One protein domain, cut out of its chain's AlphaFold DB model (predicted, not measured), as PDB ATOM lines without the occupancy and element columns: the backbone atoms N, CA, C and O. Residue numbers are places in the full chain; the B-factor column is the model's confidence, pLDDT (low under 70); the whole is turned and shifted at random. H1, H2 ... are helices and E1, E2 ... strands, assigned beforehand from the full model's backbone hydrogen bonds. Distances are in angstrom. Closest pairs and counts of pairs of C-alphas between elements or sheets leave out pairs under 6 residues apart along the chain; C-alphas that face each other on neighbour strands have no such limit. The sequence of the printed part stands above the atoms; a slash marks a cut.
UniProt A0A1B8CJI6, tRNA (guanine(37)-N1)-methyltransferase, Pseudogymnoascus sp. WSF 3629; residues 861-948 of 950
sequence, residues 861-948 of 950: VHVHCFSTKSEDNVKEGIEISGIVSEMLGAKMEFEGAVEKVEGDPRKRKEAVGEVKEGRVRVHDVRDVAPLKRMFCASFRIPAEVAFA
ATOM      1  N   VAL A 861     195.926 250.408 232.275       97.50
ATOM      2  CA  VAL A 861     196.369 251.555 233.079       97.50
ATOM      3  C   VAL A 861     196.854 251.050 234.430       97.50
ATOM      4  O   VAL A 861     196.160 250.282 235.094       97.50
ATOM      5  N   HIS A 862     198.048 251.486 234.831       97.19
ATOM      6  CA  HIS A 862     198.653 251.224 236.135       97.19
ATOM      7  C   HIS A 862     198.796 252.546 236.893       97.19
ATOM      8  O   HIS A 862     199.752 253.299 236.684       97.19
ATOM      9  N   VAL A 863     197.833 252.833 237.769       97.00
ATOM     10  CA  VAL A 863     197.761 254.086 238.527       97.00
ATOM     11  C   VAL A 863     198.162 253.857 239.977       97.00
ATOM     12  O   VAL A 863     197.585 253.031 240.687       97.00
ATOM     13  N   HIS A 864     199.190 254.569 240.427       97.19
ATOM     14  CA  HIS A 864     199.598 254.523 241.825       97.19
ATOM     15  C   HIS A 864     198.762 255.492 242.657       97.19
ATOM     16  O   HIS A 864     198.430 256.577 242.189       97.19
ATOM     17  N   CYS A 865     198.449 255.125 243.895       95.06
ATOM     18  CA  CYS A 865     197.695 255.962 244.824       95.06
ATOM     19  C   CYS A 865     198.125 255.730 246.278       95.06
ATOM     20  O   CYS A 865     198.771 254.728 246.599       95.06
ATOM     21  N   PHE A 866     197.791 256.669 247.161       93.00
ATOM     22  CA  PHE A 866     197.885 256.471 248.606       93.00
ATOM     23  C   PHE A 866     196.515 256.147 249.198       93.00
ATOM     24  O   PHE A 866     195.525 256.744 248.793       93.00
ATOM     25  N   SER A 867     196.487 255.260 250.193       89.19
ATOM     26  CA  SER A 867     195.321 255.042 251.058       89.19
ATOM     27  C   SER A 867     195.748 254.832 252.513       89.19
ATOM     28  O   SER A 867     196.950 254.822 252.832       89.19
ATOM     29  N   THR A 868     194.775 254.690 253.411       83.19
ATOM     30  CA  THR A 868     195.018 254.416 254.825       83.19
ATOM     31  C   THR A 868     195.696 253.069 255.033       83.19
ATOM     32  O   THR A 868     195.472 252.093 254.319       83.19
ATOM     33  N   LYS A 869     196.569 253.001 256.042       79.44
ATOM     34  CA  LYS A 869     197.131 251.727 256.493       79.44
ATOM     35  C   LYS A 869     196.109 251.031 257.393       79.44
ATOM     36  O   LYS A 869     196.076 251.291 258.593       79.44
ATOM     37  N   SER A 870     195.299 250.146 256.822       76.31
ATOM     38  CA  SER A 870     194.419 249.250 257.577       76.31
ATOM     39  C   SER A 870     194.944 247.810 257.574       76.31
ATOM     40  O   SER A 870     195.809 247.435 256.777       76.31
ATOM     41  N   GLU A 871     194.462 246.996 258.519       71.56
ATOM     42  CA  GLU A 871     194.748 245.553 258.532       71.56
ATOM     43  C   GLU A 871     193.964 244.802 257.439       71.56
ATOM     44  O   GLU A 871     194.362 243.712 257.035       71.56
ATOM     45  N   ASP A 872     192.888 245.408 256.922       78.94
ATOM     46  CA  ASP A 872     192.020 244.844 255.891       78.94
ATOM     47  C   ASP A 872     192.262 245.500 254.519       78.94
ATOM     48  O   ASP A 872     191.520 246.373 254.063       78.94
ATOM     49  N   ASN A 873     193.299 245.026 253.823       77.56
ATOM     50  CA  ASN A 873     193.631 245.474 252.465       77.56
ATOM     51  C   ASN A 873     192.506 245.198 251.432       77.56
ATOM     52  O   ASN A 873     192.543 245.762 250.337       77.56
ATOM     53  N   VAL A 874     191.511 244.345 251.729       84.19
ATOM     54  CA  VAL A 874     190.367 244.098 250.827       84.19
ATOM     55  C   VAL A 874     189.447 245.310 250.814       84.19
ATOM     56  O   VAL A 874     189.047 245.757 249.738       84.19
ATOM     57  N   LYS A 875     189.155 245.877 251.989       86.31
ATOM     58  CA  LYS A 875     188.342 247.089 252.113       86.31
ATOM     59  C   LYS A 875     188.968 248.264 251.358       86.31
ATOM     60  O   LYS A 875     188.278 248.910 250.575       86.31
ATOM     61  N   GLU A 876     190.273 248.472 251.528       87.50
ATOM     62  CA  GLU A 876     191.032 249.500 250.794       87.50
ATOM     63  C   GLU A 876     190.952 249.273 249.278       87.50
ATOM     64  O   GLU A 876     190.741 250.202 248.504       87.50
ATOM     65  N   GLY A 877     191.068 248.015 248.839       88.88
ATOM     66  CA  GLY A 877     190.943 247.655 247.429       88.88
ATOM     67  C   GLY A 877     189.571 247.991 246.836       88.88
ATOM     68  O   GLY A 877     189.495 248.470 245.702       88.88
ATOM     69  N   ILE A 878     188.496 247.784 247.601       90.56
ATOM     70  CA  ILE A 878     187.126 248.150 247.206       90.56
ATOM     71  C   ILE A 878     186.986 249.670 247.099       90.56
ATOM     72  O   ILE A 878     186.459 250.154 246.100       90.56
ATOM     73  N   GLU A 879     187.490 250.417 248.080       92.50
ATOM     74  CA  GLU A 879     187.437 251.882 248.095       92.50
ATOM     75  C   GLU A 879     188.202 252.490 246.913       92.50
ATOM     76  O   GLU A 879     187.637 253.264 246.141       92.50
ATOM     77  N   ILE A 880     189.443 252.046 246.684       94.00
ATOM     78  CA  ILE A 880     190.260 252.474 245.539       94.00
ATOM     79  C   ILE A 880     189.549 252.162 244.214       94.00
ATOM     80  O   ILE A 880     189.529 252.997 243.312       94.00
ATOM     81  N   SER A 881     188.934 250.982 244.086       94.19
ATOM     82  CA  SER A 881     188.177 250.612 242.879       94.19
ATOM     83  C   SER A 881     186.927 251.483 242.685       94.19
ATOM     84  O   SER A 881     186.568 251.805 241.549       94.19
ATOM     85  N   GLY A 882     186.288 251.903 243.782       94.62
ATOM     86  CA  GLY A 882     185.193 252.872 243.779       94.62
ATOM     87  C   GLY A 882     185.634 254.234 243.240       94.62
ATOM     88  O   GLY A 882     185.008 254.748 242.317       94.62
ATOM     89  N   ILE A 883     186.765 254.758 243.722       95.12
ATOM     90  CA  ILE A 883     187.331 256.032 243.244       95.12
ATOM     91  C   ILE A 883     187.724 255.935 241.763       95.12
ATOM     92  O   ILE A 883     187.455 256.849 240.987       95.12
ATOM     93  N   VAL A 884     188.323 254.817 241.335       96.75
ATOM     94  CA  VAL A 884     188.627 254.573 239.913       96.75
ATOM     95  C   VAL A 884     187.351 254.602 239.066       96.75
ATOM     96  O   VAL A 884     187.357 255.199 237.990       96.75
ATOM     97  N   SER A 885     186.259 254.001 239.549       96.69
ATOM     98  CA  SER A 885     184.967 254.015 238.849       96.69
ATOM     99  C   SER A 885     184.415 255.431 238.693       96.69
ATOM    100  O   SER A 885     183.990 255.819 237.605       96.69
ATOM    101  N   GLU A 886     184.447 256.208 239.777       96.25
ATOM    102  CA  GLU A 886     183.984 257.595 239.807       96.25
ATOM    103  C   GLU A 886     184.787 258.471 238.838       96.25
ATOM    104  O   GLU A 886     184.207 259.134 237.981       96.25
ATOM    105  N   MET A 887     186.119 258.408 238.908       96.56
ATOM    106  CA  MET A 887     187.008 259.236 238.088       96.56
ATOM    107  C   MET A 887     186.962 258.877 236.595       96.56
ATOM    108  O   MET A 887     187.141 259.750 235.750       96.56
ATOM    109  N   LEU A 888     186.720 257.612 236.237       95.12
ATOM    110  CA  LEU A 888     186.522 257.212 234.836       95.12
ATOM    111  C   LEU A 888     185.106 257.514 234.322       95.12
ATOM    112  O   LEU A 888     184.904 257.620 233.110       95.12
ATOM    113  N   GLY A 889     184.123 257.610 235.222       94.12
ATOM    114  CA  GLY A 889     182.705 257.641 234.868       94.12
ATOM    115  C   GLY A 889     182.194 256.310 234.299       94.12
ATOM    116  O   GLY A 889     181.300 256.323 233.457       94.12
ATOM    117  N   ALA A 890     182.777 255.186 234.728       94.50
ATOM    118  CA  ALA A 890     182.449 253.828 234.286       94.50
ATOM    119  C   ALA A 890     182.458 252.866 235.479       94.50
ATOM    120  O   ALA A 890     183.278 253.000 236.386       94.50
ATOM    121  N   LYS A 891     181.556 251.880 235.502       94.75
ATOM    122  CA  LYS A 891     181.458 250.956 236.643       94.75
ATOM    123  C   LYS A 891     182.630 249.970 236.634       94.75
ATOM    124  O   LYS A 891     182.716 249.130 235.741       94.75
ATOM    125  N   MET A 892     183.462 250.009 237.675       94.88
ATOM    126  CA  MET A 892     184.584 249.089 237.857       94.88
ATOM    127  C   MET A 892     184.454 248.306 239.168       94.88
ATOM    128  O   MET A 892     184.204 248.865 240.232       94.88
ATOM    129  N   GLU A 893     184.638 246.989 239.111       93.06
ATOM    130  CA  GLU A 893     184.527 246.113 240.282       93.06
ATOM    131  C   GLU A 893     185.898 245.651 240.787       93.06
ATOM    132  O   GLU A 893     186.796 245.334 240.009       93.06
ATOM    133  N   PHE A 894     186.063 245.542 242.103       92.06
ATOM    134  CA  PHE A 894     187.292 245.003 242.682       92.06
ATOM    135  C   PHE A 894     187.471 243.514 242.317       92.06
ATOM    136  O   PHE A 894     186.526 242.723 242.403       92.06
ATOM    137  N   GLU A 895     188.675 243.125 241.880       85.06
ATOM    138  CA  GLU A 895     189.019 241.736 241.518       85.06
ATOM    139  C   GLU A 895     189.705 240.958 242.656       85.06
ATOM    140  O   GLU A 895     189.799 239.736 242.593       85.06
ATOM    141  N   GLY A 896     190.170 241.640 243.708       69.81
ATOM    142  CA  GLY A 896     191.020 241.036 244.737       69.81
ATOM    143  C   GLY A 896     192.516 241.275 244.510       69.81
ATOM    144  O   GLY A 896     192.953 241.748 243.456       69.81
ATOM    145  N   ALA A 897     193.315 240.944 245.527       62.75
ATOM    146  CA  ALA A 897     194.770 240.887 245.425       62.75
ATOM    147  C   ALA A 897     195.209 239.507 244.903       62.75
ATOM    148  O   ALA A 897     194.612 238.488 245.243       62.75
ATOM    149  N   VAL A 898     196.269 239.463 244.092       54.78
ATOM    150  CA  VAL A 898     196.855 238.198 243.613       54.78
ATOM    151  C   VAL A 898     197.554 237.508 244.788       54.78
ATOM    152  O   VAL A 898     198.386 238.132 245.453       54.78
ATOM    153  N   GLU A 899     197.249 236.232 245.041       48.62
ATOM    154  CA  GLU A 899     198.021 235.412 245.981       48.62
ATOM    155  C   GLU A 899     199.508 235.436 245.595       48.62
ATOM    156  O   GLU A 899     199.860 235.427 244.413       48.62
ATOM    157  N   LYS A 900     200.418 235.485 246.576       46.41
ATOM    158  CA  LYS A 900     201.860 235.424 246.300       46.41
ATOM    159  C   LYS A 900     202.185 234.100 245.603       46.41
ATOM    160  O   LYS A 900     202.337 233.076 246.257       46.41
ATOM    161  N   VAL A 901     202.340 234.130 244.282       45.84
ATOM    162  CA  VAL A 901     202.836 232.978 243.525       45.84
ATOM    163  C   VAL A 901     204.348 232.878 243.758       45.84
ATOM    164  O   VAL A 901     205.131 233.676 243.226       45.84
ATOM    165  N   GLU A 902     204.757 231.940 244.617       41.91
ATOM    166  CA  GLU A 902     206.151 231.519 244.771       41.91
ATOM    167  C   GLU A 902     206.530 230.541 243.644       41.91
ATOM    168  O   GLU A 902     205.890 229.510 243.456       41.91
ATOM    169  N   GLY A 903     207.594 230.865 242.900       54.97
ATOM    170  CA  GLY A 903     208.138 230.024 241.825       54.97
ATOM    171  C   GLY A 903     207.614 230.318 240.407       54.97
ATOM    172  O   GLY A 903     206.486 230.754 240.214       54.97
ATOM    173  N   ASP A 904     208.495 230.063 239.427       43.50
ATOM    174  CA  ASP A 904     208.384 230.237 237.960       43.50
ATOM    175  C   ASP A 904     207.942 231.638 237.439       43.50
ATOM    176  O   ASP A 904     206.764 232.003 237.504       43.50
ATOM    177  N   PRO A 905     208.856 232.425 236.825       48.88
ATOM    178  CA  PRO A 905     208.555 233.728 236.217       48.88
ATOM    179  C   PRO A 905     207.400 233.731 235.202       48.88
ATOM    180  O   PRO A 905     206.733 234.756 235.058       48.88
ATOM    181  N   ARG A 906     207.140 232.613 234.505       47.94
ATOM    182  CA  ARG A 906     206.059 232.525 233.505       47.94
ATOM    183  C   ARG A 906     204.672 232.509 234.147       47.94
ATOM    184  O   ARG A 906     203.810 233.273 233.723       47.94
ATOM    185  N   LYS A 907     204.494 231.749 235.234       45.50
ATOM    186  CA  LYS A 907     203.237 231.714 236.007       45.50
ATOM    187  C   LYS A 907     202.927 233.057 236.674       45.50
ATOM    188  O   LYS A 907     201.769 233.429 236.833       45.50
ATOM    189  N   ARG A 908     203.966 233.832 237.003       52.31
ATOM    190  CA  ARG A 908     203.834 235.190 237.548       52.31
ATOM    191  C   ARG A 908     203.245 236.183 236.541       52.31
ATOM    192  O   ARG A 908     202.509 237.077 236.941       52.31
ATOM    193  N   LYS A 909     203.538 236.026 235.246       50.16
ATOM    194  CA  LYS A 909     202.999 236.892 234.186       50.16
ATOM    195  C   LYS A 909     201.499 236.653 233.968       50.16
ATOM    196  O   LYS A 909     200.749 237.618 233.860       50.16
ATOM    197  N   GLU A 910     201.061 235.395 233.996       48.22
ATOM    198  CA  GLU A 910     199.642 235.013 233.894       48.22
ATOM    199  C   GLU A 910     198.835 235.411 235.142       48.22
ATOM    200  O   GLU A 910     197.715 235.895 235.017       48.22
ATOM    201  N   ALA A 911     199.419 235.306 236.342       48.09
ATOM    202  CA  ALA A 911     198.756 235.697 237.589       48.09
ATOM    203  C   ALA A 911     198.664 237.224 237.804       48.09
ATOM    204  O   ALA A 911     197.762 237.695 238.492       48.09
ATOM    205  N   VAL A 912     199.593 238.012 237.244       54.44
ATOM    206  CA  VAL A 912     199.706 239.464 237.508       54.44
ATOM    207  C   VAL A 912     199.269 240.329 236.315       54.44
ATOM    208  O   VAL A 912     198.850 241.467 236.529       54.44
ATOM    209  N   GLY A 913     199.329 239.823 235.079       57.94
ATOM    210  CA  GLY A 913     199.261 240.651 233.868       57.94
ATOM    211  C   GLY A 913     197.875 240.948 233.303       57.94
ATOM    212  O   GLY A 913     197.676 242.037 232.769       57.94
ATOM    213  N   GLU A 914     196.902 240.043 233.430       71.69
ATOM    214  CA  GLU A 914     195.584 240.253 232.822       71.69
ATOM    215  C   GLU A 914     194.518 240.494 233.887       71.69
ATOM    216  O   GLU A 914     194.273 239.633 234.728       71.69
ATOM    217  N   VAL A 915     193.945 241.697 233.891       83.69
ATOM    218  CA  VAL A 915     192.787 242.074 234.714       83.69
ATOM    219  C   VAL A 915     191.543 241.886 233.855       83.69
ATOM    220  O   VAL A 915     191.561 242.229 232.666       83.69
ATOM    221  N   LYS A 916     190.485 241.309 234.429       85.38
ATOM    222  CA  LYS A 916     189.225 241.099 233.712       85.38
ATOM    223  C   LYS A 916     188.618 242.444 233.313       85.38
ATOM    224  O   LYS A 916     188.802 243.459 233.981       85.38
ATOM    225  N   GLU A 917     187.891 242.456 232.202       86.75
ATOM    226  CA  GLU A 917     187.200 243.663 231.756       86.75
ATOM    227  C   GLU A 917     186.187 244.139 232.812       86.75
ATOM    228  O   GLU A 917     185.550 243.325 233.486       86.75
ATOM    229  N   GLY A 918     186.095 245.460 233.004       91.19
ATOM    230  CA  GLY A 918     185.265 246.072 234.045       91.19
ATOM    231  C   GLY A 918     185.760 245.835 235.477       91.19
ATOM    232  O   GLY A 918     185.000 246.030 236.425       91.19
ATOM    233  N   ARG A 919     187.006 245.373 235.667       93.75
ATOM    234  CA  ARG A 919     187.572 245.082 236.991       93.75
ATOM    235  C   ARG A 919     188.849 245.863 237.278       93.75
ATOM    236  O   ARG A 919     189.578 246.252 236.367       93.75
ATOM    237  N   VAL A 920     189.117 246.070 238.565       93.94
ATOM    238  CA  VAL A 920     190.320 246.726 239.089       93.94
ATOM    239  C   VAL A 920     191.036 245.775 240.038       93.94
ATOM    240  O   VAL A 920     190.464 245.256 241.000       93.94
ATOM    241  N   ARG A 921     192.324 245.572 239.774       91.81
ATOM    242  CA  ARG A 921     193.238 244.839 240.647       91.81
ATOM    243  C   ARG A 921     194.069 245.833 241.440       91.81
ATOM    244  O   ARG A 921     194.749 246.663 240.844       91.81
ATOM    245  N   VAL A 922     194.060 245.719 242.764       91.25
ATOM    246  CA  VAL A 922     194.820 246.610 243.652       91.25
ATOM    247  C   VAL A 922     195.984 245.845 244.270       91.25
ATOM    248  O   VAL A 922     195.797 244.811 244.911       91.25
ATOM    249  N   HIS A 923     197.198 246.341 244.045       88.88
ATOM    250  CA  HIS A 923     198.435 245.785 244.582       88.88
ATOM    251  C   HIS A 923     198.980 246.665 245.708       88.88
ATOM    252  O   HIS A 923     199.095 247.876 245.535       88.88
ATOM    253  N   ASP A 924     199.346 246.052 246.831       89.50
ATOM    254  CA  ASP A 924     200.067 246.705 247.928       89.50
ATOM    255  C   ASP A 924     201.545 246.873 247.552       89.50
ATOM    256  O   ASP A 924     202.248 245.885 247.334       89.50
ATOM    257  N   VAL A 925     201.997 248.124 247.451       89.88
ATOM    258  CA  VAL A 925     203.353 248.464 247.009       89.88
ATOM    259  C   VAL A 925     204.300 248.582 248.203       89.88
ATOM    260  O   VAL A 925     205.362 247.958 248.216       89.88
ATOM    261  N   ARG A 926     203.962 249.435 249.181       87.94
ATOM    262  CA  ARG A 926     204.786 249.698 250.375       87.94
ATOM    263  C   ARG A 926     204.061 250.536 251.424       87.94
ATOM    264  O   ARG A 926     203.254 251.409 251.104       87.94
ATOM    265  N   ASP A 927     204.517 250.407 252.665       88.81
ATOM    266  CA  ASP A 927     204.248 251.383 253.720       88.81
ATOM    267  C   ASP A 927     205.018 252.693 253.466       88.81
ATOM    268  O   ASP A 927     206.210 252.695 253.131       88.81
ATOM    269  N   VAL A 928     204.330 253.823 253.633       83.44
ATOM    270  CA  VAL A 928     204.869 255.174 253.404       83.44
ATOM    271  C   VAL A 928     205.081 255.891 254.730       83.44
ATOM    272  O   VAL A 928     206.163 256.420 254.964       83.44
ATOM    273  N   ALA A 929     204.066 255.860 255.593       78.88
ATOM    274  CA  ALA A 929     204.063 256.427 256.937       78.88
ATOM    275  C   ALA A 929     203.214 255.530 257.865       78.88
ATOM    276  O   ALA A 929     202.521 254.640 257.363       78.88
ATOM    277  N   PRO A 930     203.219 255.734 259.198       76.00
ATOM    278  CA  PRO A 930     202.485 254.879 260.136       76.00
ATOM    279  C   PRO A 930     201.005 254.657 259.800       76.00
ATOM    280  O   PRO A 930     200.497 253.575 260.065       76.00
ATOM    281  N   LEU A 931     200.339 255.636 259.177       80.38
ATOM    282  CA  LEU A 931     198.925 255.565 258.781       80.38
ATOM    283  C   LEU A 931     198.708 255.584 257.259       80.38
ATOM    284  O   LEU A 931     197.569 255.645 256.808       80.38
ATOM    285  N   LYS A 932     199.779 255.538 256.455       85.62
ATOM    286  CA  LYS A 932     199.720 255.757 255.002       85.62
ATOM    287  C   LYS A 932     200.436 254.647 254.246       85.62
ATOM    288  O   LYS A 932     201.617 254.381 254.488       85.62
ATOM    289  N   ARG A 933     199.742 254.052 253.280       89.00
ATOM    290  CA  ARG A 933     200.245 252.981 252.413       89.00
ATOM    291  C   ARG A 933     200.090 253.366 250.946       89.00
ATOM    292  O   ARG A 933     199.199 254.129 250.583       89.00
ATOM    293  N   MET A 934     201.006 252.885 250.115       93.12
ATOM    294  CA  MET A 934     200.994 253.078 248.669       93.12
ATOM    295  C   MET A 934     200.460 251.826 247.982       93.12
ATOM    296  O   MET A 934     200.915 250.720 248.271       93.12
ATOM    297  N   PHE A 935     199.550 252.027 247.035       93.25
ATOM    298  CA  PHE A 935     198.938 250.983 246.227       93.25
ATOM    299  C   PHE A 935     199.130 251.268 244.732       93.25
ATOM    300  O   PHE A 935     199.339 252.412 244.325       93.25
ATOM    301  N   CYS A 936     199.039 250.228 243.905       94.69
ATOM    302  CA  CYS A 936     198.928 250.330 242.451       94.69
ATOM    303  C   CYS A 936     197.617 249.674 242.009       94.69
ATOM    304  O   CYS A 936     197.455 248.458 242.132       94.69
ATOM    305  N   ALA A 937     196.685 250.475 241.493       94.50
ATOM    306  CA  ALA A 937     195.466 249.998 240.860       94.50
ATOM    307  C   ALA A 937     195.731 249.757 239.369       94.50
ATOM    308  O   ALA A 937     196.228 250.627 238.655       94.50
ATOM    309  N   SER A 938     195.438 248.548 238.905       95.19
ATOM    310  CA  SER A 938     195.620 248.123 237.519       95.19
ATOM    311  C   SER A 938     194.283 247.705 236.923       95.19
ATOM    312  O   SER A 938     193.576 246.894 237.520       95.19
ATOM    313  N   PHE A 939     193.946 248.230 235.749       95.50
ATOM    314  CA  PHE A 939     192.704 247.912 235.041       95.50
ATOM    315  C   PHE A 939     192.849 248.145 233.537       95.50
ATOM    316  O   PHE A 939     193.764 248.837 233.092       95.50
ATOM    317  N   ARG A 940     191.945 247.566 232.744       95.50
ATOM    318  CA  ARG A 940     191.845 247.849 231.307       95.50
ATOM    319  C   ARG A 940     190.864 248.990 231.081       95.50
ATOM    320  O   ARG A 940     189.803 248.986 231.701       95.50
ATOM    321  N   ILE A 941     191.203 249.940 230.209       96.25
ATOM    322  CA  ILE A 941     190.296 251.052 229.886       96.25
ATOM    323  C   ILE A 941     188.995 250.470 229.302       96.25
ATOM    324  O   ILE A 941     189.076 249.720 228.324       96.25
ATOM    325  N   PRO A 942     187.815 250.789 229.866       96.00
ATOM    326  CA  PRO A 942     186.542 250.345 229.305       96.00
ATOM    327  C   PRO A 942     186.303 250.930 227.911       96.00
ATOM    328  O   PRO A 942     186.602 252.102 227.667       96.00
ATOM    329  N   ALA A 943     185.709 250.148 227.007       95.12
ATOM    330  CA  ALA A 943     185.395 250.605 225.650       95.12
ATOM    331  C   ALA A 943     184.484 251.848 225.642       95.12
ATOM    332  O   ALA A 943     184.715 252.776 224.870       95.12
ATOM    333  N   GLU A 944     183.509 251.908 226.554       94.94
ATOM    334  CA  GLU A 944     182.612 253.063 226.723       94.94
ATOM    335  C   GLU A 944     183.340 254.356 227.117       94.94
ATOM    336  O   GLU A 944     182.865 255.443 226.801       94.94
ATOM    337  N   VAL A 945     184.508 254.247 227.759       96.44
ATOM    338  CA  VAL A 945     185.361 255.390 228.101       96.44
ATOM    339  C   VAL A 945     186.268 255.725 226.923       96.44
ATOM    340  O   VAL A 945     186.269 256.864 226.461       96.44
ATOM    341  N   ALA A 946     187.006 254.741 226.397       96.44
ATOM    342  CA  ALA A 946     188.004 254.946 225.344       96.44
ATOM    343  C   ALA A 946     187.416 255.524 224.045       96.44
ATOM    344  O   ALA A 946     188.088 256.300 223.365       96.44
ATOM    345  N   PHE A 947     186.174 255.161 223.714       96.69
ATOM    346  CA  PHE A 947     185.482 255.565 222.484       96.69
ATOM    347  C   PHE A 947     184.376 256.601 222.718       96.69
ATOM    348  O   PHE A 947     183.606 256.909 221.807       96.69
ATOM    349  N   ALA A 948     184.273 257.148 223.933       94.12
ATOM    350  CA  ALA A 948     183.328 258.217 224.219       94.12
ATOM    351  C   ALA A 948     183.551 259.405 223.271       94.12
ATOM    352  O   ALA A 948     184.686 259.803 223.010       94.12
TER     353      ALA A 948
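This is residues 861 to 948 of the 950 residues of the protein "tRNA (guanine(37)-N1)-methyltransferase" of Pseudogymnoascus sp. WSF 3629 (UniProt A0A1B8CJI6). A strongly twisted sheet of three strands curls round one helix, H1, which covers one face of it in two layers. A long loop with the short helix H2 swings away from this core, its residues 902 to 907 sticking out, and the small helix H3 follows the end of E3. The printed part has 88 residues, in the order E1, H1, H2, E2, E3, H3; the sheet, E1 E3 E2, is antiparallel and the class is mixed, helices and strands. The whole is compact, with a radius of gyration of the C-alphas of 13.6 A, and flat, spanning 39 by 34 by 16 A.

E1, residues 861 to 868, begins at C-alpha 861 (196.369, 251.555, 233.079) and is 22.0 A long. E3 is residues 932 to 940, 26.2 A, and E2 residues 919 to 929, 28.3 A; E2 bends by 62 degrees at residue 926. H1, residues 873 to 888, measures 22.3 A. H2 is residues 905 to 913, 11.8 A, and H3 residues 943 to 946, 5.1 A, ending at C-alpha 946 (188.004, 254.946, 225.344).

E3, the inner strand, is antiparallel to E1 at 152 degrees, with N 863 and O 937 2.9 A apart, within hydrogen-bond range. E3 and E2 form a hairpin at 159 degrees, with N 938 and O 921 at 2.8 A. H1 is on the sheet; its closest C-alphas to E2 are those of Gly 877 and Val 922, 5.5 A. H2 only grazes the sheet with residues 912 to 913. H3 is not on the sheet; it is close to H1 but not clearly touching, Leu 888 and Val 945 having the closest C-alphas, 7.1 A. Every O i to N i+4 pair is within hydrogen-bond range in H1 and H2; H3 is too short for one.

The C-alphas farthest apart, of Gly 903 and Ala 948, are 41.5 A apart. The printed part has no cut. The link from H1 to H2, 16 residues, is long. Residues 896 to 913 have pLDDT under 70.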